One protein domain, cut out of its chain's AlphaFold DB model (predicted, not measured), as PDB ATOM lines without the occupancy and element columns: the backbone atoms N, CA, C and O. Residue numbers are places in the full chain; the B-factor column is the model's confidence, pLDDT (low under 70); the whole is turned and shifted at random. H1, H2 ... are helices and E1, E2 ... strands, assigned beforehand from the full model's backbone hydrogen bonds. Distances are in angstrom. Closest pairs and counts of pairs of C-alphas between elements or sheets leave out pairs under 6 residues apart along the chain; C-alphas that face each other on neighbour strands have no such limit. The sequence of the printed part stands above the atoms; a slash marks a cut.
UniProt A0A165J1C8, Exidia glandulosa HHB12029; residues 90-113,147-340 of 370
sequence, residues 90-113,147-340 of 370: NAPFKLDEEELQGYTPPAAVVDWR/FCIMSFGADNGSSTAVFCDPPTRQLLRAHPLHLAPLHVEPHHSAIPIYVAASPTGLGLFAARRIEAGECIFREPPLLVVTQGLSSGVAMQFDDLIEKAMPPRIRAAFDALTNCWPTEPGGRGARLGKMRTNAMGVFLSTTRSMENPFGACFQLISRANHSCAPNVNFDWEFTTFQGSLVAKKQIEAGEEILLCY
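What this domain is: This is residues 90 to 113 and 147 to 340 of the 370 residues of a protein of Exidia glandulosa HHB12029 (UniProt A0A165J1C8). Three small sheets joined by much loop make this domain: a strongly twisted sheet of five strands, E1 E2 E6 E8 E7, with H1 on one face and H5 on the other, then the sheet E5 E10 E9 next to its edge strand E7, then the sheet E3 E4 E11 beyond E9. H3 and H4 cluster with H5, while residues 90 to 113 form a long outlying stretch with no named element. The printed part has 218 residues, with five named helices and eleven named strands in the order E1 E2 H1 E3 E4 E5 E6 H2 H3 H4 H5 E7 E8 E9 E10 E11; the five-stranded sheet is mixed, the other two antiparallel. The class is mixed, helices and strands, with under half of the residues in named elements; the whole is compact, with a radius of gyration of the C-alphas of 17.5 A and spans of 52 by 48 by 36 A.

Where its parts are: Start at C-alpha 90, (-22.369, 35.160, 42.902). Find C-alpha 148 at (2.111, 33.515, 24.016), where E1 runs to 152; E2, 160 to 164, and H1, 166 to 173, follow. Next come E3, 193 to 198, E4, 201 to 206, 16.6 A long, E5, 215 to 219, and E6, 223 to 225. Then look for H2, 231 to 235, H3, 237 to 244, H4, 247 to 254, and H5, 269 to 277, 12.2 A long. E7, 279 to 281, E8, 293 to 296, E9, 311 to 316, 16.0 A, E10, 321 to 326, 16.4 A, and E11, 335 to 338, ending at (-13.728, 58.163, 33.358), close the list.

How they stand to each other: In the largest sheet, look at N 150 and O 162 of the hairpin E1 and E2, 3.0 A apart; parallel E2 and E6 have N 224 and O 161 at 2.9 A. H1 is over E1 and E2 at a height over the sheet of 8.7 A, on the opposite face from H5. H5 touches H3, about perpendicular at 87 degrees, with the C-alphas of Asp 238 and Arg 270 closest at 5.5 A. H4 and H5 only just touch, with 3 pairs of C-alphas within 8 A, the closest Asp 254 and Arg 270, 7.0 A. H2 is not on the sheet. The closest C-alphas of E7 and E9 are Val 281 and Trp 315, 6.2 A; those of E9 and E11 are Val 311 and Leu 338, 5.8 A. Antiparallel E10 and E9 have N 323 and O 314 at 2.8 A; E4 and E11 have N 336 and O 204 at 2.8 A. In H1 to H5 every O i to N i+4 pair is within hydrogen-bond range.

The domain as a whole: The C-alphas of Gly 102 and Gly 333 are the two farthest apart, 52.0 A. Residues 114 to 146 are not printed, and C-alphas 113 and 147 are 30.3 A apart. The links H1 to E3, H4 to H5, E7 to E8 and E8 to E9 are long. Model confidence is under 70 at residues 104 to 113, 227 to 229 and 285 to 291.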
ATOM      1  N   ASN A  90     -22.226  35.934  41.671       72.06
ATOM      2  CA  ASN A  90     -22.369  35.160  42.902       72.06
ATOM      3  C   ASN A  90     -22.202  33.641  42.701       72.06
ATOM      4  O   ASN A  90     -22.352  32.879  43.655       72.06
ATOM      5  N   ALA A  91     -21.968  33.182  41.471       73.38
ATOM      6  CA  ALA A  91     -21.728  31.781  41.173       73.38
ATOM      7  C   ALA A  91     -20.415  31.329  41.835       73.38
ATOM      8  O   ALA A  91     -19.466  32.115  41.925       73.38
ATOM      9  N   PRO A  92     -20.325  30.068  42.289       78.62
ATOM     10  CA  PRO A  92     -19.074  29.528  42.795       78.62
ATOM     11  C   PRO A  92     -17.969  29.656  41.741       78.62
ATOM     12  O   PRO A  92     -18.085  29.127  40.637       78.62
ATOM     13  N   PHE A  93     -16.886  30.340  42.098       86.19
ATOM     14  CA  PHE A  93     -15.699  30.439  41.263       86.19
ATOM     15  C   PHE A  93     -14.663  29.416  41.728       86.19
ATOM     16  O   PHE A  93     -14.115  29.537  42.827       86.19
ATOM     17  N   LYS A  94     -14.393  28.411  40.891       87.25
ATOM     18  CA  LYS A  94     -13.363  27.402  41.144       87.25
ATOM     19  C   LYS A  94     -12.439  27.296  39.933       87.25
ATOM     20  O   LYS A  94     -12.918  27.091  38.825       87.25
ATOM     21  N   LEU A  95     -11.135  27.444  40.160       89.88
ATOM     22  CA  LEU A  95     -10.123  27.165  39.141       89.88
ATOM     23  C   LEU A  95      -9.938  25.650  39.000       89.88
ATOM     24  O   LEU A  95     -10.011  24.928  39.996       89.88
ATOM     25  N   ASP A  96      -9.689  25.189  37.779       90.38
ATOM     26  CA  ASP A  96      -9.318  23.803  37.509       90.38
ATOM     27  C   ASP A  96      -7.952  23.491  38.145       90.38
ATOM     28  O   ASP A  96      -6.921  24.058  37.780       90.38
ATOM     29  N   GLU A  97      -7.957  22.619  39.153       90.12
ATOM     30  CA  GLU A  97      -6.759  22.251  39.912       90.12
ATOM     31  C   GLU A  97      -5.798  21.374  39.095       90.12
ATOM     32  O   GLU A  97      -4.592  21.413  39.349       90.12
ATOM     33  N   GLU A  98      -6.299  20.625  38.106       91.25
ATOM     34  CA  GLU A  98      -5.465  19.797  37.228       91.25
ATOM     35  C   GLU A  98      -4.643  20.684  36.287       91.25
ATOM     36  O   GLU A  98      -3.426  20.521  36.180       91.25
ATOM     37  N   GLU A  99      -5.270  21.704  35.689       90.06
ATOM     38  CA  GLU A  99      -4.571  22.706  34.869       90.06
ATOM     39  C   GLU A  99      -3.538  23.500  35.681       90.06
ATOM     40  O   GLU A  99      -2.512  23.916  35.142       90.06
ATOM     41  N   LEU A 100      -3.752  23.684  36.989       87.50
ATOM     42  CA  LEU A 100      -2.810  24.371  37.880       87.50
ATOM     43  C   LEU A 100      -1.708  23.467  38.449       87.50
ATOM     44  O   LEU A 100      -0.882  23.934  39.241       87.50
ATOM     45  N   GLN A 101      -1.626  22.197  38.050       87.50
ATOM     46  CA  GLN A 101      -0.559  21.319  38.518       87.50
ATOM     47  C   GLN A 101       0.823  21.876  38.123       87.50
ATOM     48  O   GLN A 101       1.124  22.122  36.955       87.50
ATOM     49  N   GLY A 102       1.688  22.099  39.120       82.69
ATOM     50  CA  GLY A 102       3.020  22.681  38.913       82.69
ATOM     51  C   GLY A 102       3.029  24.184  38.599       82.69
ATOM     52  O   GLY A 102       4.101  24.739  38.349       82.69
ATOM     53  N   TYR A 103       1.872  24.857  38.642       80.31
ATOM     54  CA  TYR A 103       1.787  26.306  38.498       80.31
ATOM     55  C   TYR A 103       2.565  26.990  39.626       80.31
ATOM     56  O   TYR A 103       2.293  26.797  40.811       80.31
ATOM     57  N   THR A 104       3.535  27.818  39.245       69.88
ATOM     58  CA  THR A 104       4.236  28.702  40.176       69.88
ATOM     59  C   THR A 104       3.793  30.127  39.874       69.88
ATOM     60  O   THR A 104       4.121  30.630  38.794       69.88
ATOM     61  N   PRO A 105       3.051  30.789  40.779       63.78
ATOM     62  CA  PRO A 105       2.675  32.175  40.561       63.78
ATOM     63  C   PRO A 105       3.936  33.039  40.423       63.78
ATOM     64  O   PRO A 105       4.936  32.777  41.106       63.78
ATOM     65  N   PRO A 106       3.914  34.077  39.567       56.09
ATOM     66  CA  PRO A 106       4.974  35.077  39.541       56.09
ATOM     67  C   PRO A 106       5.238  35.574  40.966       56.09
ATOM     68  O   PRO A 106       4.290  35.760  41.729       56.09
ATOM     69  N   ALA A 107       6.510  35.751  41.341       54.28
ATOM     70  CA  ALA A 107       6.890  36.114  42.707       54.28
ATOM     71  C   ALA A 107       6.028  37.284  43.211       54.28
ATOM     72  O   ALA A 107       6.078  38.384  42.658       54.28
ATOM     73  N   ALA A 108       5.204  37.009  44.228       46.31
ATOM     74  CA  ALA A 108       4.216  37.948  44.725       46.31
ATOM     75  C   ALA A 108       4.908  39.235  45.161       46.31
ATOM     76  O   ALA A 108       5.722  39.245  46.088       46.31
ATOM     77  N   VAL A 109       4.554  40.343  44.526       48.22
ATOM     78  CA  VAL A 109       4.849  41.642  45.099       48.22
ATOM     79  C   VAL A 109       3.602  42.013  45.926       48.22
ATOM     80  O   VAL A 109       2.510  42.097  45.402       48.22
ATOM     81  N   VAL A 110       3.750  42.059  47.253       44.69
ATOM     82  CA  VAL A 110       2.859  42.580  48.328       44.69
ATOM     83  C   VAL A 110       1.329  42.703  48.069       44.69
ATOM     84  O   VAL A 110       0.880  43.480  47.236       44.69
ATOM     85  N   ASP A 111       0.501  42.057  48.901       43.75
ATOM     86  CA  ASP A 111      -0.962  42.281  48.981       43.75
ATOM     87  C   ASP A 111      -1.296  43.682  49.547       43.75
ATOM     88  O   ASP A 111      -0.918  44.019  50.673       43.75
ATOM     89  N   TRP A 112      -2.012  44.516  48.781       41.88
ATOM     90  CA  TRP A 112      -2.361  45.891  49.178       41.88
ATOM     91  C   TRP A 112      -3.381  45.967  50.318       41.88
ATOM     92  O   TRP A 112      -3.518  47.027  50.927       41.88
ATOM     93  N   ARG A 113      -4.111  44.884  50.617       39.22
ATOM     94  CA  ARG A 113      -5.169  44.916  51.639       39.22
ATOM     95  C   ARG A 113      -4.627  45.032  53.067       39.22
ATOM     96  O   ARG A 113      -5.343  45.530  53.926       39.22
ATOM     97  N   PHE A 147       6.680  34.428  25.141       76.81
ATOM     98  CA  PHE A 147       5.427  35.147  25.004       76.81
ATOM     99  C   PHE A 147       4.433  34.257  24.256       76.81
ATOM    100  O   PHE A 147       4.814  33.537  23.330       76.81
ATOM    101  N   CYS A 148       3.165  34.290  24.647       85.31
ATOM    102  CA  CYS A 148       2.111  33.515  24.016       85.31
ATOM    103  C   CYS A 148       0.852  34.351  23.786       85.31
ATOM    104  O   CYS A 148       0.565  35.316  24.498       85.31
ATOM    105  N   ILE A 149       0.107  33.958  22.757       90.31
ATOM    106  CA  ILE A 149      -1.210  34.505  22.455       90.31
ATOM    107  C   ILE A 149      -2.203  33.361  22.579       90.31
ATOM    108  O   ILE A 149      -1.982  32.291  22.008       90.31
ATOM    109  N   MET A 150      -3.275  33.578  23.331       92.12
ATOM    110  CA  MET A 150      -4.369  32.622  23.454       92.12
ATOM    111  C   MET A 150      -5.721  33.288  23.204       92.12
ATOM    112  O   MET A 150      -5.889  34.483  23.446       92.12
ATOM    113  N   SER A 151      -6.668  32.487  22.726       93.12
ATOM    114  CA  SER A 151      -8.096  32.797  22.755       93.12
ATOM    115  C   SER A 151      -8.625  32.478  24.156       93.12
ATOM    116  O   SER A 151      -8.243  31.461  24.742       93.12
ATOM    117  N   PHE A 152      -9.463  33.351  24.704       94.75
ATOM    118  CA  PHE A 152     -10.167  33.141  25.963       94.75
ATOM    119  C   PHE A 152     -11.662  33.377  25.751       94.75
ATOM    120  O   PHE A 152     -12.055  34.442  25.280       94.75
ATOM    121  N   GLY A 153     -12.483  32.391  26.090       92.00
ATOM    122  CA  GLY A 153     -13.895  32.321  25.737       92.00
ATOM    123  C   GLY A 153     -14.159  31.338  24.593       92.00
ATOM    124  O   GLY A 153     -13.235  30.859  23.939       92.00
ATOM    125  N   ALA A 154     -15.434  31.040  24.346       85.94
ATOM    126  CA  ALA A 154     -15.852  30.067  23.339       85.94
ATOM    127  C   ALA A 154     -15.346  30.397  21.920       85.94
ATOM    128  O   ALA A 154     -15.390  31.544  21.469       85.94
ATOM    129  N   ASP A 155     -15.001  29.358  21.156       78.19
ATOM    130  CA  ASP A 155     -14.499  29.456  19.774       78.19
ATOM    131  C   ASP A 155     -15.579  29.816  18.726       78.19
ATOM    132  O   ASP A 155     -15.408  29.631  17.523       78.19
ATOM    133  N   ASN A 156     -16.702  30.401  19.148       79.00
ATOM    134  CA  ASN A 156     -17.788  30.850  18.270       79.00
ATOM    135  C   ASN A 156     -17.573  32.272  17.706       79.00
ATOM    136  O   ASN A 156     -18.517  32.927  17.263       79.00
ATOM    137  N   GLY A 157     -16.335  32.773  17.757       76.19
ATOM    138  CA  GLY A 157     -15.979  34.129  17.342       76.19
ATOM    139  C   GLY A 157     -16.261  35.218  18.384       76.19
ATOM    140  O   GLY A 157     -16.092  36.396  18.064       76.19
ATOM    141  N   SER A 158     -16.651  34.840  19.608       80.44
ATOM    142  CA  SER A 158     -16.885  35.739  20.752       80.44
ATOM    143  C   SER A 158     -15.853  35.511  21.860       80.44
ATOM    144  O   SER A 158     -16.205  35.378  23.032       80.44
ATOM    145  N   SER A 159     -14.574  35.451  21.484       91.44
ATOM    146  CA  SER A 159     -13.456  35.268  22.407       91.44
ATOM    147  C   SER A 159     -12.575  36.515  22.504       91.44
ATOM    148  O   SER A 159     -12.436  37.301  21.565       91.44
ATOM    149  N   THR A 160     -11.960  36.694  23.665       94.81
ATOM    150  CA  THR A 160     -10.928  37.694  23.922       94.81
ATOM    151  C   THR A 160      -9.573  37.162  23.460       94.81
ATOM    152  O   THR A 160      -9.185  36.049  23.813       94.81
ATOM    153  N   ALA A 161      -8.795  37.979  22.747       94.44
ATOM    154  CA  ALA A 161      -7.380  37.678  22.527       94.44
ATOM    155  C   ALA A 161      -6.552  38.095  23.754       94.44
ATOM    156  O   ALA A 161      -6.656  39.233  24.215       94.44
ATOM    157  N   VAL A 162      -5.705  37.201  24.267       93.94
ATOM    158  CA  VAL A 162      -4.872  37.462  25.449       93.94
ATOM    159  C   VAL A 162      -3.396  37.244  25.142       93.94
ATOM    160  O   VAL A 162      -2.975  36.163  24.741       93.94
ATOM    161  N   PHE A 163      -2.614  38.299  25.350       90.62
ATOM    162  CA  PHE A 163      -1.174  38.389  25.155       90.62
ATOM    163  C   PHE A 163      -0.494  38.257  26.523       90.62
ATOM    164  O   PHE A 163      -0.530  39.194  27.328       90.62
ATOM    165  N   CYS A 164       0.126  37.109  26.794       86.31
ATOM    166  CA  CYS A 164       0.608  36.764  28.130       86.31
ATOM    167  C   CYS A 164       1.848  35.850  28.123       86.31
ATOM    168  O   CYS A 164       2.318  35.420  27.071       86.31
ATOM    169  N   ASP A 165       2.416  35.591  29.297       83.81
ATOM    170  CA  ASP A 165       3.471  34.590  29.513       83.81
ATOM    171  C   ASP A 165       2.880  33.182  29.775       83.81
ATOM    172  O   ASP A 165       1.679  33.052  30.028       83.81
ATOM    173  N   PRO A 166       3.685  32.099  29.701       84.69
ATOM    174  CA  PRO A 166       3.195  30.741  29.916       84.69
ATOM    175  C   PRO A 166       2.522  30.495  31.275       84.69
ATOM    176  O   PRO A 166       1.474  29.849  31.258       84.69
ATOM    177  N   PRO A 167       3.031  31.001  32.421       84.69
ATOM    178  CA  PRO A 167       2.312  30.897  33.694       84.69
ATOM    179  C   PRO A 167       0.912  31.514  33.632       84.69
ATOM    180  O   PRO A 167      -0.069  30.870  33.999       84.69
ATOM    181  N   THR A 168       0.790  32.727  33.096       86.56
ATOM    182  CA  THR A 168      -0.508  33.395  32.939       86.56
ATOM    183  C   THR A 168      -1.434  32.601  32.019       86.56
ATOM    184  O   THR A 168      -2.620  32.454  32.307       86.56
ATOM    185  N   ARG A 169      -0.914  32.036  30.923       89.31
ATOM    186  CA  ARG A 169      -1.694  31.166  30.032       89.31
ATOM    187  C   ARG A 169      -2.234  29.936  30.757       89.31
ATOM    188  O   ARG A 169      -3.376  29.562  30.517       89.31
ATOM    189  N   GLN A 170      -1.426  29.301  31.604       89.94
ATOM    190  CA  GLN A 170      -1.850  28.153  32.409       89.94
ATOM    191  C   GLN A 170      -2.967  28.553  33.384       89.94
ATOM    192  O   GLN A 170      -4.001  27.896  33.438       89.94
ATOM    193  N   LEU A 171      -2.819  29.695  34.061       90.56
ATOM    194  CA  LEU A 171      -3.855  30.232  34.945       90.56
ATOM    195  C   LEU A 171      -5.172  30.511  34.207       90.56
ATOM    196  O   LEU A 171      -6.249  30.194  34.706       90.56
ATOM    197  N   LEU A 172      -5.096  31.090  33.009       93.00
ATOM    198  CA  LEU A 172      -6.275  31.369  32.194       93.00
ATOM    199  C   LEU A 172      -6.941  30.100  31.665       93.00
ATOM    200  O   LEU A 172      -8.156  30.097  31.517       93.00
ATOM    201  N   ARG A 173      -6.188  29.026  31.405       93.62
ATOM    202  CA  ARG A 173      -6.761  27.720  31.039       93.62
ATOM    203  C   ARG A 173      -7.550  27.090  32.174       93.62
ATOM    204  O   ARG A 173      -8.602  26.522  31.919       93.62
ATOM    205  N   ALA A 174      -7.083  27.275  33.405       93.25
ATOM    206  CA  ALA A 174      -7.786  26.824  34.597       93.25
ATOM    207  C   ALA A 174      -9.062  27.629  34.905       93.25
ATOM    208  O   ALA A 174      -9.815  27.281  35.815       93.25
ATOM    209  N   HIS A 175      -9.308  28.737  34.203       93.38
ATOM    210  CA  HIS A 175     -10.474  29.575  34.437       93.38
ATOM    211  C   HIS A 175     -11.749  28.934  33.851       93.38
ATOM    212  O   HIS A 175     -11.740  28.573  32.674       93.38
ATOM    213  N   PRO A 176     -12.890  28.896  34.576       91.50
ATOM    214  CA  PRO A 176     -14.148  28.315  34.076       91.50
ATOM    215  C   PRO A 176     -14.612  28.878  32.725       91.50
ATOM    216  O   PRO A 176     -15.138  28.166  31.878       91.50
ATOM    217  N   LEU A 177     -14.374  30.174  32.513       91.50
ATOM    218  CA  LEU A 177     -14.689  30.871  31.263       91.50
ATOM    219  C   LEU A 177     -13.718  30.623  30.094       91.50
ATOM    220  O   LEU A 177     -13.961  31.168  29.021       91.50
ATOM    221  N   HIS A 178     -12.647  29.832  30.244       92.38
ATOM    222  CA  HIS A 178     -11.642  29.660  29.184       92.38
ATOM    223  C   HIS A 178     -12.258  29.246  27.840       92.38
ATOM    224  O   HIS A 178     -11.847  29.766  26.805       92.38
ATOM    225  N   LEU A 179     -13.252  28.355  27.868       91.38
ATOM    226  CA  LEU A 179     -13.957  27.846  26.687       91.38
ATOM    227  C   LEU A 179     -15.461  28.165  26.712       91.38
ATOM    228  O   LEU A 179     -16.209  27.680  25.861       91.38
ATOM    229  N   ALA A 180     -15.914  28.977  27.671       89.06
ATOM    230  CA  ALA A 180     -17.319  29.347  27.809       89.06
ATOM    231  C   ALA A 180     -17.638  30.643  27.038       89.06
ATOM    232  O   ALA A 180     -16.761  31.491  26.849       89.06
ATOM    233  N   PRO A 181     -18.880  30.841  26.572       86.31
ATOM    234  CA  PRO A 181     -19.276  32.083  25.917       86.31
ATOM    235  C   PRO A 181     -19.097  33.318  26.812       86.31
ATOM    236  O   PRO A 181     -19.488  33.325  27.978       86.31
ATOM    237  N   LEU A 182     -18.549  34.391  26.239       88.44
ATOM    238  CA  LEU A 182     -18.418  35.681  26.912       88.44
ATOM    239  C   LEU A 182     -19.569  36.613  26.504       88.44
ATOM    240  O   LEU A 182     -19.868  36.766  25.317       88.44
ATOM    241  N   HIS A 183     -20.198  37.266  27.484       85.38
ATOM    242  CA  HIS A 183     -21.386  38.099  27.276       85.38
ATOM    243  C   HIS A 183     -21.296  39.448  27.991       85.38
ATOM    244  O   HIS A 183     -20.594  39.594  28.993       85.38
ATOM    245  N   VAL A 184     -22.050  40.423  27.475       84.94
ATOM    246  CA  VAL A 184     -22.300  41.721  28.116       84.94
ATOM    247  C   VAL A 184     -23.514  41.619  29.040       84.94
ATOM    248  O   VAL A 184     -24.539  41.055  28.649       84.94
ATOM    249  N   GLU A 185     -23.407  42.189  30.239       78.38
ATOM    250  CA  GLU A 185     -24.507  42.304  31.199       78.38
ATOM    251  C   GLU A 185     -24.878  43.769  31.453       78.38
ATOM    252  O   GLU A 185     -23.980  44.581  31.647       78.38
ATOM    253  N   PRO A 186     -26.162  44.136  31.563       74.31
ATOM    254  CA  PRO A 186     -27.335  43.370  31.140       74.31
ATOM    255  C   PRO A 186     -27.371  43.191  29.606       74.31
ATOM    256  O   PRO A 186     -26.477  43.656  28.899       74.31
ATOM    257  N   HIS A 187     -28.405  42.520  29.078       77.31
ATOM    258  CA  HIS A 187     -28.609  42.369  27.631       77.31
ATOM    259  C   HIS A 187     -28.453  43.704  26.895       77.31
ATOM    260  O   HIS A 187     -28.870  44.749  27.390       77.31
ATOM    261  N   HIS A 188     -27.883  43.671  25.688       77.31
ATOM    262  CA  HIS A 188     -27.472  44.883  24.978       77.31
ATOM    263  C   HIS A 188     -28.587  45.924  24.802       77.31
ATOM    264  O   HIS A 188     -28.341  47.119  24.932       77.31
ATOM    265  N   SER A 189     -29.821  45.477  24.549       76.06
ATOM    266  CA  SER A 189     -30.986  46.360  24.399       76.06
ATOM    267  C   SER A 189     -31.402  47.056  25.701       76.06
ATOM    268  O   SER A 189     -32.221  47.969  25.664       76.06
ATOM    269  N   ALA A 190     -30.885  46.602  26.842       82.88
ATOM    270  CA  ALA A 190     -31.125  47.161  28.166       82.88
ATOM    271  C   ALA A 190     -29.958  48.031  28.665       82.88
ATOM    272  O   ALA A 190     -30.091  48.655  29.718       82.88
ATOM    273  N   ILE A 191     -28.839  48.100  27.931       88.19
ATOM    274  CA  ILE A 191     -27.718  48.971  28.292       88.19
ATOM    275  C   ILE A 191     -28.183  50.424  28.130       88.19
ATOM    276  O   ILE A 191     -28.508  50.843  27.017       88.19
ATOM    277  N   PRO A 192     -28.207  51.227  29.205       91.81
ATOM    278  CA  PRO A 192     -28.812  52.553  29.189       91.81
ATOM    279  C   PRO A 192     -27.856  53.614  28.623       91.81
ATOM    280  O   PRO A 192     -27.725  54.693  29.198       91.81
ATOM    281  N   ILE A 193     -27.166  53.322  27.516       93.12
ATOM    282  CA  ILE A 193     -26.188  54.226  26.900       93.12
ATOM    283  C   ILE A 193     -26.335  54.283  25.379       93.12
ATOM    284  O   ILE A 193     -26.863  53.370  24.747       93.12
ATOM    285  N   TYR A 194     -25.782  55.332  24.781       93.00
ATOM    286  CA  TYR A 194     -25.558  55.427  23.343       93.00
ATOM    287  C   TYR A 194     -24.195  56.056  23.042       93.00
ATOM    288  O   TYR A 194     -23.589  56.708  23.897       93.00
ATOM    289  N   VAL A 195     -23.700  55.844  21.821       92.19
ATOM    290  CA  VAL A 195     -22.453  56.447  21.334       92.19
ATOM    291  C   VAL A 195     -22.803  57.662  20.486       92.19
ATOM    292  O   VAL A 195     -23.611  57.562  19.567       92.19
ATOM    293  N   ALA A 196     -22.181  58.804  20.762       91.75
ATOM    294  CA  ALA A 196     -22.355  60.013  19.961       91.75
ATOM    295  C   ALA A 196     -21.053  60.819  19.869       91.75
ATOM    296  O   ALA A 196     -20.053  60.492  20.509       91.75
ATOM    297  N   ALA A 197     -21.056  61.866  19.044       91.88
ATOM    298  CA  ALA A 197     -19.928  62.781  18.929       91.88
ATOM    299  C   ALA A 197     -19.699  63.564  20.236       91.88
ATOM    300  O   ALA A 197     -20.638  63.996  20.900       91.88
ATOM    301  N   SER A 198     -18.430  63.777  20.562       89.06
ATOM    302  CA  SER A 198     -17.918  64.516  21.715       89.06
ATOM    303  C   SER A 198     -16.729  65.379  21.254       89.06
ATOM    304  O   SER A 198     -16.115  65.075  20.226       89.06
ATOM    305  N   PRO A 199     -16.347  66.462  21.960       85.44
ATOM    306  CA  PRO A 199     -15.205  67.288  21.564       85.44
ATOM    307  C   PRO A 199     -13.890  66.520  21.345       85.44
ATOM    308  O   PRO A 199     -13.058  66.970  20.561       85.44
ATOM    309  N   THR A 200     -13.704  65.371  22.003       82.56
ATOM    310  CA  THR A 200     -12.518  64.503  21.875       82.56
ATOM    311  C   THR A 200     -12.719  63.301  20.942       82.56
ATOM    312  O   THR A 200     -11.885  62.399  20.927       82.56
ATOM    313  N   GLY A 201     -13.785  63.284  20.132       87.00
ATOM    314  CA  GLY A 201     -14.076  62.221  19.167       87.00
ATOM    315  C   GLY A 201     -15.470  61.637  19.370       87.00
ATOM    316  O   GLY A 201     -16.464  62.340  19.233       87.00
ATOM    317  N   LEU A 202     -15.553  60.345  19.676       91.06
ATOM    318  CA  LEU A 202     -16.796  59.712  20.116       91.06
ATOM    319  C   LEU A 202     -16.794  59.597  21.642       91.06
ATOM    320  O   LEU A 202     -15.733  59.471  22.251       91.06
ATOM    321  N   GLY A 203     -17.974  59.647  22.248       93.62
ATOM    322  CA  GLY A 203     -18.183  59.473  23.681       93.62
ATOM    323  C   GLY A 203     -19.366  58.557  23.969       93.62
ATOM    324  O   GLY A 203     -20.192  58.292  23.089       93.62
ATOM    325  N   LEU A 204     -19.434  58.075  25.206       95.38
ATOM    326  CA  LEU A 204     -20.608  57.399  25.749       95.38
ATOM    327  C   LEU A 204     -21.523  58.408  26.430       95.38
ATOM    328  O   LEU A 204     -21.049  59.250  27.181       95.38
ATOM    329  N   PHE A 205     -22.826  58.282  26.221       96.81
ATOM    330  CA  PHE A 205     -23.836  59.155  26.811       96.81
ATOM    331  C   PHE A 205     -24.952  58.321  27.424       96.81
ATOM    332  O   PHE A 205     -25.281  57.252  26.909       96.81
ATOM    333  N   ALA A 206     -25.539  58.803  28.514       96.69
ATOM    334  CA  ALA A 206     -26.633  58.115  29.182       96.69
ATOM    335  C   ALA A 206     -27.938  58.229  28.370       96.69
ATOM    336  O   ALA A 206     -28.388  59.327  28.048       96.69
ATOM    337  N   ALA A 207     -28.574  57.103  28.045       94.31
ATOM    338  CA  ALA A 207     -29.851  57.057  27.321       94.31
ATOM    339  C   ALA A 207     -31.060  57.358  28.226       94.31
ATOM    340  O   ALA A 207     -32.125  57.750  27.757       94.31
ATOM    341  N   ARG A 208     -30.884  57.174  29.534       95.00
ATOM    342  CA  ARG A 208     -31.835  57.519  30.591       95.00
ATOM    343  C   ARG A 208     -31.072  58.043  31.799       95.00
ATOM    344  O   ARG A 208     -29.848  57.974  31.834       95.00
ATOM    345  N   ARG A 209     -31.801  58.497  32.813       97.44
ATOM    346  CA  ARG A 209     -31.223  58.742  34.131       97.44
ATOM    347  C   ARG A 209     -30.636  57.444  34.713       97.44
ATOM    348  O   ARG A 209     -31.259  56.384  34.607       97.44
ATOM    349  N   ILE A 210     -29.445  57.546  35.299       97.69
ATOM    350  CA  ILE A 210     -28.693  56.465  35.953       97.69
ATOM    351  C   ILE A 210     -28.430  56.892  37.397       97.69
ATOM    352  O   ILE A 210     -27.958  58.007  37.643       97.69
ATOM    353  N   GLU A 211     -28.746  56.020  38.349       98.12
ATOM    354  CA  GLU A 211     -28.615  56.322  39.776       98.12
ATOM    355  C   GLU A 211     -27.177  56.140  40.278       98.12
ATOM    356  O   GLU A 211     -26.378  55.383  39.725       98.12
ATOM    357  N   ALA A 212     -26.822  56.829  41.365       97.81
ATOM    358  CA  ALA A 212     -25.521  56.633  42.000       97.81
ATOM    359  C   ALA A 212     -25.376  55.186  42.514       97.81
ATOM    360  O   ALA A 212     -26.275  54.656  43.160       97.81
ATOM    361  N   GLY A 213     -24.231  54.559  42.249       97.00
ATOM    362  CA  GLY A 213     -23.954  53.159  42.574       97.00
ATOM    363  C   GLY A 213     -24.475  52.154  41.543       97.00
ATOM    364  O   GLY A 213     -24.140  50.976  41.637       97.00
ATOM    365  N   GLU A 214     -25.250  52.588  40.545       95.69
ATOM    366  CA  GLU A 214     -25.744  51.707  39.489       95.69
ATOM    367  C   GLU A 214     -24.581  51.207  38.616       95.69
ATOM    368  O   GLU A 214     -23.779  51.993  38.098       95.69
ATOM    369  N   CYS A 215     -24.487  49.887  38.440       93.81
ATOM    370  CA  CYS A 215     -23.632  49.295  37.419       93.81
ATOM    371  C   CYS A 215     -24.327  49.452  36.065       93.81
ATOM    372  O   CYS A 215     -25.373  48.848  35.835       93.81
ATOM    373  N   ILE A 216     -23.755  50.279  35.190       94.31
ATOM    374  CA  ILE A 216     -24.363  50.640  33.904       94.31
ATOM    375  C   ILE A 216     -24.391  49.419  32.981       94.31
ATOM    376  O   ILE A 216     -25.419  49.106  32.383       94.31
ATOM    377  N   PHE A 217     -23.242  48.754  32.862       92.88
ATOM    378  CA  PHE A 217     -23.061  47.475  32.187       92.88
ATOM    379  C   PHE A 217     -21.709  46.859  32.573       92.88
ATOM    380  O   PHE A 217     -20.817  47.543  33.094       92.88
ATOM    381  N   ARG A 218     -21.556  45.572  32.270       92.25
ATOM    382  CA  ARG A 218     -20.330  44.784  32.308       92.25
ATOM    383  C   ARG A 218     -20.063  44.242  30.922       92.25
ATOM    384  O   ARG A 218     -20.984  43.740  30.288       92.25
ATOM    385  N   GLU A 219     -18.828  44.297  30.460       93.44
ATOM    386  CA  GLU A 219     -18.451  43.682  29.194       93.44
ATOM    387  C   GLU A 219     -17.107  42.952  29.288       93.44
ATOM    388  O   GLU A 219     -16.224  43.371  30.048       93.44
ATOM    389  N   PRO A 220     -16.924  41.874  28.509       94.69
ATOM    390  CA  PRO A 220     -15.627  41.236  28.358       94.69
ATOM    391  C   PRO A 220     -14.662  42.152  27.588       94.69
ATOM    392  O   PRO A 220     -15.088  42.952  26.746       94.69
ATOM    393  N   PRO A 221     -13.347  42.043  27.825       96.50
ATOM    394  CA  PRO A 221     -12.363  42.765  27.034       96.50
ATOM    395  C   PRO A 221     -12.297  42.216  25.605       96.50
ATOM    396  O   PRO A 221     -12.409  41.019  25.366       96.50
ATOM    397  N   LEU A 222     -12.042  43.088  24.631       96.88
ATOM    398  CA  LEU A 222     -11.693  42.675  23.268       96.88
ATOM    399  C   LEU A 222     -10.284  42.062  23.242       96.88
ATOM    400  O   LEU A 222     -10.032  41.072  22.558       96.88
ATOM    401  N   LEU A 223      -9.368  42.670  24.000       95.94
ATOM    402  CA  LEU A 223      -7.938  42.375  24.019       95.94
ATOM    403  C   LEU A 223      -7.382  42.553  25.427       95.94
ATOM    404  O   LEU A 223      -7.668  43.572  26.055       95.94
ATOM    405  N   VAL A 224      -6.516  41.645  25.867       94.94
ATOM    406  CA  VAL A 224      -5.710  41.793  27.086       94.94
ATOM    407  C   VAL A 224      -4.234  41.616  26.738       94.94
ATOM    408  O   VAL A 224      -3.881  40.691  26.015       94.94
ATOM    409  N   VAL A 225      -3.362  42.498  27.230       88.25
ATOM    410  CA  VAL A 225      -1.921  42.495  26.934       88.25
ATOM    411  C   VAL A 225      -1.096  42.767  28.178       88.25
ATOM    412  O   VAL A 225      -1.389  43.691  28.932       88.25
ATOM    413  N   THR A 226      -0.020  42.009  28.368       81.00
ATOM    414  CA  THR A 226       0.975  42.286  29.413       81.00
ATOM    415  C   THR A 226       1.600  43.686  29.277       81.00
ATOM    416  O   THR A 226       1.928  44.149  28.176       81.00
ATOM    417  N   GLN A 227       1.790  44.387  30.401       63.94
ATOM    418  CA  GLN A 227       2.497  45.671  30.433       63.94
ATOM    419  C   GLN A 227       4.008  45.445  30.346       63.94
ATOM    420  O   GLN A 227       4.718  45.429  31.343       63.94
ATOM    421  N   GLY A 228       4.506  45.259  29.127       63.81
ATOM    422  CA  GLY A 228       5.933  45.022  28.907       63.81
ATOM    423  C   GLY A 228       6.225  44.265  27.625       63.81
ATOM    424  O   GLY A 228       7.052  43.360  27.628       63.81
ATOM    425  N   LEU A 229       5.528  44.599  26.535       69.75
ATOM    426  CA  LEU A 229       5.799  43.971  25.246       69.75
ATOM    427  C   LEU A 229       7.266  44.165  24.862       69.75
ATOM    428  O   LEU A 229       7.767  45.291  24.838       69.75
ATOM    429  N   SER A 230       7.931  43.065  24.510       74.88
ATOM    430  CA  SER A 230       9.248  43.137  23.891       74.88
ATOM    431  C   SER A 230       9.157  43.905  22.571       74.88
ATOM    432  O   SER A 230       8.121  43.893  21.896       74.88
ATOM    433  N   SER A 231      10.248  44.557  22.166       75.81
ATOM    434  CA  SER A 231      10.285  45.327  20.916       75.81
ATOM    435  C   SER A 231       9.870  44.485  19.708       75.81
ATOM    436  O   SER A 231       9.139  44.969  18.851       75.81
ATOM    437  N   GLY A 232      10.255  43.204  19.675       76.81
ATOM    438  CA  GLY A 232       9.872  42.279  18.607       76.81
ATOM    439  C   GLY A 232       8.363  42.037  18.523       76.81
ATOM    440  O   GLY A 232       7.816  42.031  17.421       76.81
ATOM    441  N   VAL A 233       7.677  41.893  19.665       80.56
ATOM    442  CA  VAL A 233       6.209  41.759  19.699       80.56
ATOM    443  C   VAL A 233       5.540  43.089  19.357       80.56
ATOM    444  O   VAL A 233       4.579  43.108  18.598       80.56
ATOM    445  N   ALA A 234       6.069  44.211  19.851       82.19
ATOM    446  CA  ALA A 234       5.537  45.537  19.549       82.19
ATOM    447  C   ALA A 234       5.615  45.874  18.046       82.19
ATOM    448  O   ALA A 234       4.668  46.428  17.497       82.19
ATOM    449  N   MET A 235       6.707  45.501  17.369       81.38
ATOM    450  CA  MET A 235       6.881  45.711  15.924       81.38
ATOM    451  C   MET A 235       5.938  44.856  15.069       81.38
ATOM    452  O   MET A 235       5.595  45.255  13.961       81.38
ATOM    453  N   GLN A 236       5.523  43.693  15.575       86.44
ATOM    454  CA  GLN A 236       4.631  42.753  14.885       86.44
ATOM    455  C   GLN A 236       3.183  42.843  15.380       86.44
ATOM    456  O   GLN A 236       2.346  42.033  14.989       86.44
ATOM    457  N   PHE A 237       2.872  43.796  16.262       89.19
ATOM    458  CA  PHE A 237       1.614  43.820  17.006       89.19
ATOM    459  C   PHE A 237       0.389  43.799  16.089       89.19
ATOM    460  O   PHE A 237      -0.532  43.016  16.301       89.19
ATOM    461  N   ASP A 238       0.402  44.608  15.034       90.25
ATOM    462  CA  ASP A 238      -0.716  44.721  14.100       90.25
ATOM    463  C   ASP A 238      -0.986  43.398  13.355       90.25
ATOM    464  O   ASP A 238      -2.151  43.006  13.227       90.25
ATOM    465  N   ASP A 239       0.070  42.682  12.946       91.12
ATOM    466  CA  ASP A 239      -0.006  41.370  12.283       91.12
ATOM    467  C   ASP A 239      -0.460  40.270  13.249       91.12
ATOM    468  O   ASP A 239      -1.207  39.364  12.876       91.12
ATOM    469  N   LEU A 240      -0.008  40.336  14.504       91.62
ATOM    470  CA  LEU A 240      -0.426  39.406  15.551       91.62
ATOM    471  C   LEU A 240      -1.916  39.571  15.853       91.62
ATOM    472  O   LEU A 240      -2.622  38.573  15.957       91.62
ATOM    473  N   ILE A 241      -2.412  40.807  15.922       92.38
ATOM    474  CA  ILE A 241      -3.844  41.087  16.079       92.38
ATOM    475  C   ILE A 241      -4.646  40.599  14.868       92.38
ATOM    476  O   ILE A 241      -5.708  40.003  15.049       92.38
ATOM    477  N   GLU A 242      -4.137  40.788  13.646       92.00
ATOM    478  CA  GLU A 242      -4.795  40.296  12.427       92.00
ATOM    479  C   GLU A 242      -5.011  38.776  12.461       92.00
ATOM    480  O   GLU A 242      -6.057  38.284  12.036       92.00
ATOM    481  N   LYS A 243      -4.035  38.035  12.993       90.56
ATOM    482  CA  LYS A 243      -4.062  36.569  13.053       90.56
ATOM    483  C   LYS A 243      -4.813  36.024  14.265       90.56
ATOM    484  O   LYS A 243      -5.453  34.987  14.153       90.56
ATOM    485  N   ALA A 244      -4.703  36.685  15.416       88.81
ATOM    486  CA  ALA A 244      -5.187  36.147  16.685       88.81
ATOM    487  C   ALA A 244      -6.636  36.522  17.013       88.81
ATOM    488  O   ALA A 244      -7.300  35.782  17.732       88.81
ATOM    489  N   MET A 245      -7.126  37.671  16.539       92.75
ATOM    490  CA  MET A 245      -8.475  38.126  16.876       92.75
ATOM    491  C   MET A 245      -9.529  37.626  15.888       92.75
ATOM    492  O   MET A 245      -9.342  37.807  14.677       92.75
ATOM    493  N   PRO A 246     -10.691  37.143  16.370       90.69
ATOM    494  CA  PRO A 246     -11.852  36.918  15.517       90.69
ATOM    495  C   PRO A 246     -12.241  38.190  14.741       90.69
ATOM    496  O   PRO A 246     -12.162  39.286  15.308       90.69
ATOM    497  N   PRO A 247     -12.718  38.096  13.481       92.19
ATOM    498  CA  PRO A 247     -12.980  39.269  12.636       92.19
ATOM    499  C   PRO A 247     -13.893  40.318  13.277       92.19
ATOM    500  O   PRO A 247     -13.669  41.517  13.130       92.19
ATOM    501  N   ARG A 248     -14.906  39.877  14.026       90.56
ATOM    502  CA  ARG A 248     -15.868  40.763  14.688       90.56
ATOM    503  C   ARG A 248     -15.266  41.518  15.875       90.56
ATOM    504  O   ARG A 248     -15.464  42.723  16.002       90.56
ATOM    505  N   ILE A 249     -14.500  40.813  16.706       93.75
ATOM    506  CA  ILE A 249     -13.748  41.383  17.830       93.75
ATOM    507  C   ILE A 249     -12.706  42.373  17.303       93.75
ATOM    508  O   ILE A 249     -12.597  43.497  17.795       93.75
ATOM    509  N   ARG A 250     -12.003  41.993  16.229       95.19
ATOM    510  CA  ARG A 250     -11.026  42.840  15.543       95.19
ATOM    511  C   ARG A 250     -11.658  44.105  14.980       95.19
ATOM    512  O   ARG A 250     -11.127  45.182  15.212       95.19
ATOM    513  N   ALA A 251     -12.810  44.008  14.316       94.88
ATOM    514  CA  ALA A 251     -13.530  45.174  13.809       94.88
ATOM    515  C   ALA A 251     -13.947  46.135  14.937       94.88
ATOM    516  O   ALA A 251     -13.804  47.349  14.798       94.88
ATOM    517  N   ALA A 252     -14.410  45.606  16.076       94.75
ATOM    518  CA  ALA A 252     -14.737  46.422  17.244       94.75
ATOM    519  C   ALA A 252     -13.498  47.126  17.830       94.75
ATOM    520  O   ALA A 252     -13.579  48.302  18.188       94.75
ATOM    521  N   PHE A 253     -12.351  46.442  17.875       96.69
ATOM    522  CA  PHE A 253     -11.077  47.017  18.314       96.69
ATOM    523  C   PHE A 253     -10.545  48.071  17.329       96.69
ATOM    524  O   PHE A 253     -10.151  49.166  17.731       96.69
ATOM    525  N   ASP A 254     -10.600  47.790  16.027       95.56
ATOM    526  CA  ASP A 254     -10.193  48.709  14.964       95.56
ATOM    527  C   ASP A 254     -11.085  49.966  14.923       95.56
ATOM    528  O   ASP A 254     -10.624  51.032  14.511       95.56
ATOM    529  N   ALA A 255     -12.317  49.897  15.437       94.56
ATOM    530  CA  ALA A 255     -13.219  51.041  15.592       94.56
ATOM    531  C   ALA A 255     -12.919  51.939  16.815       94.56
ATOM    532  O   ALA A 255     -13.642  52.918  17.038       94.56
ATOM    533  N   LEU A 256     -11.901  51.625  17.626       95.00
ATOM    534  CA  LEU A 256     -11.460  52.471  18.742       95.00
ATOM    535  C   LEU A 256     -10.577  53.635  18.272       95.00
ATOM    536  O   LEU A 256      -9.896  53.562  17.245       95.00
ATOM    537  N   THR A 257     -10.542  54.718  19.044       93.88
ATOM    538  CA  THR A 257      -9.742  55.909  18.724       93.88
ATOM    539  C   THR A 257      -8.243  55.610  18.808       93.88
ATOM    540  O   THR A 257      -7.790  54.950  19.738       93.88
ATOM    541  N   ASN A 258      -7.450  56.129  17.869       93.19
ATOM    542  CA  ASN A 258      -5.991  56.152  17.971       93.19
ATOM    543  C   ASN A 258      -5.519  57.606  18.066       93.19
ATOM    544  O   ASN A 258      -5.782  58.385  17.155       93.19
ATOM    545  N   CYS A 259      -4.820  57.967  19.142       90.69
ATOM    546  CA  CYS A 259      -4.203  59.294  19.279       90.69
ATOM    547  C   CYS A 259      -2.690  59.286  19.000       90.69
ATOM    548  O   CYS A 259      -2.020  60.296  19.216       90.69
ATOM    549  N   TRP A 260      -2.134  58.149  18.573       86.75
ATOM    550  CA  TRP A 260      -0.719  57.995  18.254       86.75
ATOM    551  C   TRP A 260      -0.477  58.058  16.741       86.75
ATOM    552  O   TRP A 260      -1.317  57.592  15.965       86.75
ATOM    553  N   PRO A 261       0.679  58.595  16.306       82.94
ATOM    554  CA  PRO A 261       1.070  58.570  14.904       82.94
ATOM    555  C   PRO A 261       1.030  57.151  14.339       82.94
ATOM    556  O   PRO A 261       1.375  56.187  15.022       82.94
ATOM    557  N   THR A 262       0.608  57.044  13.085       85.38
ATOM    558  CA  THR A 262       0.566  55.790  12.332       85.38
ATOM    559  C   THR A 262       1.510  55.922  11.143       85.38
ATOM    560  O   THR A 262       1.560  56.982  10.516       85.38
ATOM    561  N   GLU A 263       2.277  54.878  10.844       82.31
ATOM    562  CA  GLU A 263       3.168  54.870   9.683       82.31
ATOM    563  C   GLU A 263       2.380  54.775   8.360       82.31
ATOM    564  O   GLU A 263       1.220  54.339   8.346       82.31
ATOM    565  N   PRO A 264       3.001  55.125   7.215       79.25
ATOM    566  CA  PRO A 264       2.424  54.852   5.903       79.25
ATOM    567  C   PRO A 264       1.985  53.386   5.769       79.25
ATOM    568  O   PRO A 264       2.713  52.469   6.143       79.25
ATOM    569  N   GLY A 265       0.779  53.166   5.239       77.06
ATOM    570  CA  GLY A 265       0.187  51.827   5.132       77.06
ATOM    571  C   GLY A 265      -0.501  51.321   6.405       77.06
ATOM    572  O   GLY A 265      -0.928  50.174   6.434       77.06
ATOM    573  N   GLY A 266      -0.642  52.154   7.442       78.12
ATOM    574  CA  GLY A 266      -1.411  51.809   8.642       78.12
ATOM    575  C   GLY A 266      -0.610  51.099   9.736       78.12
ATOM    576  O   GLY A 266      -1.184  50.742  10.761       78.12
ATOM    577  N   ARG A 267       0.704  50.911   9.550       82.19
ATOM    578  CA  ARG A 267       1.552  50.186  10.505       82.19
ATOM    579  C   ARG A 267       1.618  50.918  11.852       82.19
ATOM    580  O   ARG A 267       1.811  52.135  11.909       82.19
ATOM    581  N   GLY A 268       1.469  50.163  12.934       82.44
ATOM    582  CA  GLY A 268       1.476  50.659  14.308       82.44
ATOM    583  C   GLY A 268       0.135  51.238  14.769       82.44
ATOM    584  O   GLY A 268       0.028  51.656  15.925       82.44
ATOM    585  N   ALA A 269      -0.900  51.247  13.917       91.06
ATOM    586  CA  ALA A 269      -2.208  51.790  14.268       91.06
ATOM    587  C   ALA A 269      -2.838  51.030  15.439       91.06
ATOM    588  O   ALA A 269      -3.387  51.645  16.354       91.06
ATOM    589  N   ARG A 270      -2.750  49.693  15.437       93.56
ATOM    590  CA  ARG A 270      -3.364  48.851  16.476       93.56
ATOM    591  C   ARG A 270      -2.607  48.943  17.791       93.56
ATOM    592  O   ARG A 270      -3.239  49.032  18.843       93.56
ATOM    593  N   LEU A 271      -1.277  49.031  17.751       90.12
ATOM    594  CA  LEU A 271      -0.496  49.323  18.955       90.12
ATOM    595  C   LEU A 271      -0.827  50.715  19.525       90.12
ATOM    596  O   LEU A 271      -0.929  50.879  20.742       90.12
ATOM    597  N   GLY A 272      -1.038  51.708  18.657       90.12
ATOM    598  CA  GLY A 272      -1.527  53.034  19.036       90.12
ATOM    599  C   GLY A 272      -2.891  52.977  19.729       90.12
ATOM    600  O   GLY A 272      -3.028  53.485  20.841       90.12
ATOM    601  N   LYS A 273      -3.867  52.267  19.143       94.44
ATOM    602  CA  LYS A 273      -5.190  52.025  19.753       94.44
ATOM    603  C   LYS A 273      -5.065  51.346  21.113       94.44
ATOM    604  O   LYS A 273      -5.686  51.809  22.067       94.44
ATOM    605  N   MET A 274      -4.226  50.316  21.236       92.44
ATOM    606  CA  MET A 274      -3.976  49.657  22.519       92.44
ATOM    607  C   MET A 274      -3.469  50.662  23.566       92.44
ATOM    608  O   MET A 274      -3.993  50.731  24.673       92.44
ATOM    609  N   ARG A 275      -2.496  51.507  23.207       89.19
ATOM    610  CA  ARG A 275      -1.946  52.540  24.104       89.19
ATOM    611  C   ARG A 275      -2.951  53.631  24.470       89.19
ATOM    612  O   ARG A 275      -2.848  54.190  25.557       89.19
ATOM    613  N   THR A 276      -3.872  53.963  23.569       90.25
ATOM    614  CA  THR A 276      -4.901  54.985  23.795       90.25
ATOM    615  C   THR A 276      -6.039  54.483  24.681       90.25
ATOM    616  O   THR A 276      -6.587  55.273  25.438       90.25
ATOM    617  N   ASN A 277      -6.410  53.202  24.598       95.06
ATOM    618  CA  ASN A 277      -7.702  52.723  25.110       95.06
ATOM    619  C   ASN A 277      -7.612  51.727  26.274       95.06
ATOM    620  O   ASN A 277      -8.650  51.363  26.832       95.06
ATOM    621  N   ALA A 278      -6.409  51.257  26.613       91.44
ATOM    622  CA  ALA A 278      -6.237  50.206  27.605       91.44
ATOM    623  C   ALA A 278      -6.517  50.676  29.040       91.44
ATOM    624  O   ALA A 278      -5.958  51.670  29.507       91.44
ATOM    625  N   MET A 279      -7.306  49.885  29.765       88.88
ATOM    626  CA  MET A 279      -7.497  49.974  31.211       88.88
ATOM    627  C   MET A 279      -6.597  48.961  31.922       88.88
ATOM    628  O   MET A 279      -6.326  47.885  31.392       88.88
ATOM    629  N   GLY A 280      -6.136  49.288  33.129       86.94
ATOM    630  CA  GLY A 280      -5.379  48.344  33.952       86.94
ATOM    631  C   GLY A 280      -6.286  47.251  34.522       86.94
ATOM    632  O   GLY A 280      -7.276  47.575  35.173       86.94
ATOM    633  N   VAL A 281      -5.936  45.982  34.312       87.25
ATOM    634  CA  VAL A 281      -6.648  44.813  34.859       87.25
ATOM    635  C   VAL A 281      -5.673  43.827  35.502       87.25
ATOM    636  O   VAL A 281      -4.478  43.847  35.209       87.25
ATOM    637  N   PHE A 282      -6.179  42.957  36.373       86.75
ATOM    638  CA  PHE A 282      -5.384  41.937  37.065       86.75
ATOM    639  C   PHE A 282      -5.976  40.559  36.790       86.75
ATOM    640  O   PHE A 282      -7.183  40.375  36.926       86.75
ATOM    641  N   LEU A 283      -5.148  39.592  36.410       86.00
ATOM    642  CA  LEU A 283      -5.605  38.252  36.037       86.00
ATOM    643  C   LEU A 283      -5.494  37.288  37.218       86.00
ATOM    644  O   LEU A 283      -4.999  36.181  37.077       86.00
ATOM    645  N   SER A 284      -5.936  37.734  38.393       79.94
ATOM    646  CA  SER A 284      -5.886  36.958  39.628       79.94
ATOM    647  C   SER A 284      -7.043  37.326  40.550       79.94
ATOM    648  O   SER A 284      -7.511  38.468  40.583       79.94
ATOM    649  N   THR A 285      -7.500  36.343  41.328       64.06
ATOM    650  CA  THR A 285      -8.506  36.517  42.389       64.06
ATOM    651  C   THR A 285      -7.943  37.254  43.600       64.06
ATOM    652  O   THR A 285      -8.661  37.951  44.324       64.06
ATOM    653  N   THR A 286      -6.634  37.137  43.811       52.03
ATOM    654  CA  THR A 286      -5.913  37.953  44.777       52.03
ATOM    655  C   THR A 286      -5.356  39.145  44.022       52.03
ATOM    656  O   THR A 286      -4.652  39.005  43.030       52.03
ATOM    657  N   ARG A 287      -5.676  40.357  44.474       47.19
ATOM    658  CA  ARG A 287      -5.054  41.570  43.938       47.19
ATOM    659  C   ARG A 287      -3.611  41.661  44.464       47.19
ATOM    660  O   ARG A 287      -3.297  42.540  45.261       47.19
ATOM    661  N   SER A 288      -2.767  40.702  44.092       44.84
ATOM    662  CA  SER A 288      -1.324  40.768  44.299       44.84
ATOM    663  C   SER A 288      -0.763  41.896  43.412       44.84
ATOM    664  O   SER A 288      -1.392  42.258  42.414       44.84
ATOM    665  N   MET A 289       0.386  42.497  43.742       45.34
ATOM    666  CA  MET A 289       1.082  43.418  42.827       45.34
ATOM    667  C   MET A 289       1.741  42.655  41.664       45.34
ATOM    668  O   MET A 289       2.936  42.789  41.395       45.34
ATOM    669  N   GLU A 290       0.949  41.877  40.938       54.75
ATOM    670  CA  GLU A 290       1.228  41.574  39.544       54.75
ATOM    671  C   GLU A 290       1.383  42.890  38.771       54.75
ATOM    672  O   GLU A 290       0.760  43.913  39.086       54.75
ATOM    673  N   ASN A 291       2.235  42.891  37.746       59.50
ATOM    674  CA  ASN A 291       2.209  43.986  36.786       59.50
ATOM    675  C   ASN A 291       0.829  43.959  36.113       59.50
ATOM    676  O   ASN A 291       0.498  42.945  35.498       59.50
ATOM    677  N   PRO A 292       0.014  45.024  36.236       72.06
ATOM    678  CA  PRO A 292      -1.324  45.018  35.669       72.06
ATOM    679  C   PRO A 292      -1.237  44.772  34.167       72.06
ATOM    680  O   PRO A 292      -0.364  45.314  33.489       72.06
ATOM    681  N   PHE A 293      -2.163  43.994  33.633       86.12
ATOM    682  CA  PHE A 293      -2.358  43.879  32.196       86.12
ATOM    683  C   PHE A 293      -3.077  45.134  31.696       86.12
ATOM    684  O   PHE A 293      -3.767  45.825  32.446       86.12
ATOM    685  N   GLY A 294      -2.893  45.474  30.426       89.94
ATOM    686  CA  GLY A 294      -3.741  46.427  29.725       89.94
ATOM    687  C   GLY A 294      -4.880  45.685  29.039       89.94
ATOM    688  O   GLY A 294      -4.616  44.753  28.285       89.94
ATOM    689  N   ALA A 295      -6.119  46.117  29.240       95.19
ATOM    690  CA  ALA A 295      -7.289  45.574  28.564       95.19
ATOM    691  C   ALA A 295      -8.012  46.652  27.758       95.19
ATOM    692  O   ALA A 295      -8.322  47.720  28.286       95.19
ATOM    693  N   CYS A 296      -8.288  46.377  26.485       96.88
ATOM    694  CA  CYS A 296      -9.173  47.208  25.673       96.88
ATOM    695  C   CYS A 296     -10.561  46.590  25.622       96.88
ATOM    696  O   CYS A 296     -10.715  45.378  25.491       96.88
ATOM    697  N   PHE A 297     -11.559  47.453  25.663       97.12
ATOM    698  CA  PHE A 297     -12.962  47.095  25.701       97.12
ATOM    699  C   PHE A 297     -13.694  47.787  24.558       97.12
ATOM    700  O   PHE A 297     -13.160  48.702  23.932       97.12
ATOM    701  N   GLN A 298     -14.915  47.366  24.260       95.38
ATOM    702  CA  GLN A 298     -15.638  47.967  23.154       95.38
ATOM    703  C   GLN A 298     -16.327  49.277  23.541       95.38
ATOM    704  O   GLN A 298     -16.228  50.267  22.809       95.38
ATOM    705  N   LEU A 299     -17.080  49.262  24.640       95.12
ATOM    706  CA  LEU A 299     -17.873  50.390  25.111       95.12
ATOM    707  C   LEU A 299     -17.107  51.170  26.181       95.12
ATOM    708  O   LEU A 299     -16.959  52.379  26.048       95.12
ATOM    709  N   ILE A 300     -16.535  50.502  27.184       97.12
ATOM    710  CA  ILE A 300     -15.756  51.098  28.281       97.12
ATOM    711  C   ILE A 300     -14.640  51.993  27.738       97.12
ATOM    712  O   ILE A 300     -14.473  53.118  28.206       97.12
ATOM    713  N   SER A 301     -13.921  51.548  26.703       96.31
ATOM    714  CA  SER A 301     -12.851  52.334  26.074       96.31
ATOM    715  C   SER A 301     -13.342  53.592  25.336       96.31
ATOM    716  O   SER A 301     -12.523  54.413  24.940       96.31
ATOM    717  N   ARG A 302     -14.658  53.783  25.163       94.88
ATOM    718  CA  ARG A 302     -15.261  55.001  24.585       94.88
ATOM    719  C   ARG A 302     -15.618  56.059  25.630       94.88
ATOM    720  O   ARG A 302     -15.974  57.172  25.250       94.88
ATOM    721  N   ALA A 303     -15.563  55.742  26.924       96.44
ATOM    722  CA  ALA A 303     -15.813  56.735  27.965       96.44
ATOM    723  C   ALA A 303     -14.669  57.759  27.991       96.44
ATOM    724  O   ALA A 303     -13.518  57.408  28.264       96.44
ATOM    725  N   ASN A 304     -14.986  59.026  27.718       96.81
ATOM    726  CA  ASN A 304     -14.003  60.106  27.650       96.81
ATOM    727  C   ASN A 304     -13.463  60.497  29.032       96.81
ATOM    728  O   ASN A 304     -13.960  60.090  30.083       96.81
ATOM    729  N   HIS A 305     -12.413  61.313  29.037       95.62
ATOM    730  CA  HIS A 305     -11.757  61.734  30.264       95.62
ATOM    731  C   HIS A 305     -12.463  62.889  30.990       95.62
ATOM    732  O   HIS A 305     -12.704  63.953  30.423       95.62
ATOM    733  N   SER A 306     -12.576  62.778  32.314       96.44
ATOM    734  CA  SER A 306     -12.662  63.916  33.230       96.44
ATOM    735  C   SER A 306     -11.846  63.660  34.498       96.44
ATOM    736  O   SER A 306     -11.900  62.583  35.086       96.44
ATOM    737  N   CYS A 307     -11.125  64.675  34.991       94.75
ATOM    738  CA  CYS A 307     -10.472  64.612  36.308       94.75
ATOM    739  C   CYS A 307     -11.486  64.607  37.476       94.75
ATOM    740  O   CYS A 307     -11.103  64.372  38.625       94.75
ATOM    741  N   ALA A 308     -12.756  64.919  37.193       94.75
ATOM    742  CA  ALA A 308     -13.909  64.726  38.069       94.75
ATOM    743  C   ALA A 308     -14.914  63.816  37.337       94.75
ATOM    744  O   ALA A 308     -15.864  64.327  36.736       94.75
ATOM    745  N   PRO A 309     -14.649  62.499  37.291       96.44
ATOM    746  CA  PRO A 309     -15.459  61.551  36.533       96.44
ATOM    747  C   PRO A 309     -16.832  61.351  37.179       96.44
ATOM    748  O   PRO A 309     -17.008  61.614  38.374       96.44
ATOM    749  N   ASN A 310     -17.787  60.845  36.402       98.06
ATOM    750  CA  ASN A 310     -19.098  60.429  36.900       98.06
ATOM    751  C   ASN A 310     -19.244  58.906  37.013       98.06
ATOM    752  O   ASN A 310     -20.170  58.457  37.682       98.06
ATOM    753  N   VAL A 311     -18.285  58.133  36.494       97.94
ATOM    754  CA  VAL A 311     -18.194  56.677  36.671       97.94
ATOM    755  C   VAL A 311     -16.830  56.237  37.212       97.94
ATOM    756  O   VAL A 311     -15.829  56.948  37.082       97.94
ATOM    757  N   ASN A 312     -16.791  55.066  37.844       95.44
ATOM    758  CA  ASN A 312     -15.577  54.291  38.092       95.44
ATOM    759  C   ASN A 312     -15.520  53.120  37.104       95.44
ATOM    760  O   ASN A 312     -16.563  52.630  36.675       95.44
ATOM    761  N   PHE A 313     -14.306  52.680  36.778       94.88
ATOM    762  CA  PHE A 313     -14.075  51.403  36.114       94.88
ATOM    763  C   PHE A 313     -13.747  50.357  37.177       94.88
ATOM    764  O   PHE A 313     -12.825  50.577  37.966       94.88
ATOM    765  N   ASP A 314     -14.461  49.238  37.153       91.50
ATOM    766  CA  ASP A 314     -14.185  48.075  37.989       91.50
ATOM    767  C   ASP A 314     -13.884  46.862  37.106       91.50
ATOM    768  O   ASP A 314     -14.508  46.673  36.064       91.50
ATOM    769  N   TRP A 315     -12.924  46.042  37.533       90.94
ATOM    770  CA  TRP A 315     -12.539  44.795  36.877       90.94
ATOM    771  C   TRP A 315     -12.791  43.620  37.814       90.94
ATOM    772  O   TRP A 315     -12.360  43.659  38.973       90.94
ATOM    773  N   GLU A 316     -13.431  42.584  37.285       90.12
ATOM    774  CA  GLU A 316     -13.698  41.336  37.979       90.12
ATOM    775  C   GLU A 316     -13.081  40.175  37.197       90.12
ATOM    776  O   GLU A 316     -13.471  39.892  36.064       90.12
ATOM    777  N   PHE A 317     -12.091  39.514  37.802       90.50
ATOM    778  CA  PHE A 317     -11.404  38.394  37.162       90.50
ATOM    779  C   PHE A 317     -12.324  37.182  37.058       90.50
ATOM    780  O   PHE A 317     -12.331  36.543  36.017       90.50
ATOM    781  N   THR A 318     -13.141  36.917  38.083       88.69
ATOM    782  CA  THR A 318     -13.993  35.717  38.152       88.69
ATOM    783  C   THR A 318     -15.034  35.648  37.036       88.69
ATOM    784  O   THR A 318     -15.282  34.578  36.480       88.69
ATOM    785  N   THR A 319     -15.604  36.797  36.667       89.81
ATOM    786  CA  THR A 319     -16.518  36.941  35.525       89.81
ATOM    787  C   THR A 319     -15.804  37.374  34.244       89.81
ATOM    788  O   THR A 319     -16.431  37.453  33.189       89.81
ATOM    789  N   PHE A 320     -14.499  37.649  34.323       93.25
ATOM    790  CA  PHE A 320     -13.648  38.155  33.246       93.25
ATOM    791  C   PHE A 320     -14.212  39.408  32.550       93.25
ATOM    792  O   PHE A 320     -14.179  39.548  31.324       93.25
ATOM    793  N   GLN A 321     -14.759  40.332  33.339       93.19
ATOM    794  CA  GLN A 321     -15.471  41.507  32.840       93.19
ATOM    795  C   GLN A 321     -14.955  42.808  33.453       93.19
ATOM    796  O   GLN A 321     -14.633  42.902  34.638       93.19
ATOM    797  N   GLY A 322     -14.949  43.850  32.625       94.25
ATOM    798  CA  GLY A 322     -14.880  45.235  33.071       94.25
ATOM    799  C   GLY A 322     -16.283  45.809  33.233       94.25
ATOM    800  O   GLY A 322     -17.209  45.377  32.554       94.25
ATOM    801  N   SER A 323     -16.455  46.808  34.092       94.94
ATOM    802  CA  SER A 323     -17.740  47.478  34.290       94.94
ATOM    803  C   SER A 323     -17.590  48.970  34.549       94.94
ATOM    804  O   SER A 323     -16.560  49.420  35.056       94.94
ATOM    805  N   LEU A 324     -18.627  49.735  34.197       96.50
ATOM    806  CA  LEU A 324     -18.757  51.137  34.597       96.50
ATOM    807  C   LEU A 324     -19.809  51.257  35.691       96.50
ATOM    808  O   LEU A 324     -20.968  50.901  35.484       96.50
ATOM    809  N   VAL A 325     -19.408  51.800  36.838       96.31
ATOM    810  CA  VAL A 325     -20.297  52.032  37.980       96.31
ATOM    811  C   VAL A 325     -20.451  53.527  38.208       96.31
ATOM    812  O   VAL A 325     -19.461  54.252  38.345       96.31
ATOM    813  N   ALA A 326     -21.692  54.006  38.247       98.06
ATOM    814  CA  ALA A 326     -22.002  55.410  38.470       98.06
ATOM    815  C   ALA A 326     -21.556  55.856  39.872       98.06
ATOM    816  O   ALA A 326     -21.930  55.282  40.888       98.06
ATOM    817  N   LYS A 327     -20.753  56.918  39.949       97.00
ATOM    818  CA  LYS A 327     -20.288  57.512  41.220       97.00
ATOM    819  C   LYS A 327     -21.282  58.499  41.811       97.00
ATOM    820  O   LYS A 327     -21.192  58.869  42.976       97.00
ATOM    821  N   LYS A 328     -22.139  59.018  40.947       96.62
ATOM    822  CA  LYS A 328     -23.163  60.018  41.207       96.62
ATOM    823  C   LYS A 328     -24.274  59.788  40.193       96.62
ATOM    824  O   LYS A 328     -24.057  59.095  39.203       96.62
ATOM    825  N   GLN A 329     -25.416  60.408  40.432       98.06
ATOM    826  CA  GLN A 329     -26.493  60.462  39.457       98.06
ATOM    827  C   GLN A 329     -25.994  61.056  38.127       98.06
ATOM    828  O   GLN A 329     -25.220  62.023  38.131       98.06
ATOM    829  N   ILE A 330     -26.420  60.447  37.021       98.44
ATOM    830  CA  ILE A 330     -26.115  60.861  35.646       98.44
ATOM    831  C   ILE A 330     -27.447  61.068  34.931       98.44
ATOM    832  O   ILE A 330     -28.276  60.157  34.889       98.44
ATOM    833  N   GLU A 331     -27.674  62.267  34.401       98.12
ATOM    834  CA  GLU A 331     -28.919  62.583  33.693       98.12
ATOM    835  C   GLU A 331     -28.925  62.031  32.266       98.12
ATOM    836  O   GLU A 331     -27.874  61.834  31.654       98.12
ATOM    837  N   ALA A 332     -30.120  61.828  31.705       96.81
ATOM    838  CA  ALA A 332     -30.252  61.472  30.294       96.81
ATOM    839  C   ALA A 332     -29.559  62.526  29.408       96.81
ATOM    840  O   ALA A 332     -29.782  63.728  29.554       96.81
ATOM    841  N   GLY A 333     -28.708  62.070  28.492       96.44
ATOM    842  CA  GLY A 333     -27.886  62.911  27.626       96.44
ATOM    843  C   GLY A 333     -26.579  63.419  28.247       96.44
ATOM    844  O   GLY A 333     -25.790  64.030  27.529       96.44
ATOM    845  N   GLU A 334     -26.299  63.172  29.535       97.44
ATOM    846  CA  GLU A 334     -24.982  63.465  30.124       97.44
ATOM    847  C   GLU A 334     -23.936  62.460  29.607       97.44
ATOM    848  O   GLU A 334     -24.199  61.262  29.463       97.44
ATOM    849  N   GLU A 335     -22.729  62.952  29.318       97.50
ATOM    850  CA  GLU A 335     -21.603  62.119  28.887       97.50
ATOM    851  C   GLU A 335     -21.065  61.285  30.058       97.50
ATOM    852  O   GLU A 335     -20.841  61.798  31.153       97.50
ATOM    853  N   ILE A 336     -20.805  60.005  29.818       98.00
ATOM    854  CA  ILE A 336     -20.171  59.078  30.754       98.00
ATOM    855  C   ILE A 336     -18.651  59.265  30.673       98.00
ATOM    856  O   ILE A 336     -18.024  59.058  29.632       98.00
ATOM    857  N   LEU A 337     -18.054  59.659  31.797       97.69
ATOM    858  CA  LEU A 337     -16.681  60.141  31.893       97.69
ATOM    859  C   LEU A 337     -15.882  59.364  32.943       97.69
ATOM    860  O   LEU A 337     -16.253  59.328  34.120       97.69
ATOM    861  N   LEU A 338     -14.727  58.839  32.527       95.44
ATOM    862  CA  LEU A 338     -13.728  58.163  33.358       95.44
ATOM    863  C   LEU A 338     -12.541  59.076  33.686       95.44
ATOM    864  O   LEU A 338     -12.263  60.069  33.014       95.44
ATOM    865  N   CYS A 339     -11.774  58.727  34.718       93.12
ATOM    866  CA  CYS A 339     -10.512  59.406  35.012       93.12
ATOM    867  C   CYS A 339      -9.337  58.562  34.509       93.12
ATOM    868  O   CYS A 339      -9.129  57.455  34.985       93.12
ATOM    869  N   TYR A 340      -8.559  59.087  33.560       91.50
ATOM    870  CA  TYR A 340      -7.448  58.370  32.907       91.50
ATOM    871  C   TYR A 340      -6.119  58.486  33.660       91.50
ATOM    872  O   TYR A 340      -5.107  57.902  33.278       91.50
TER     873      TYR A 340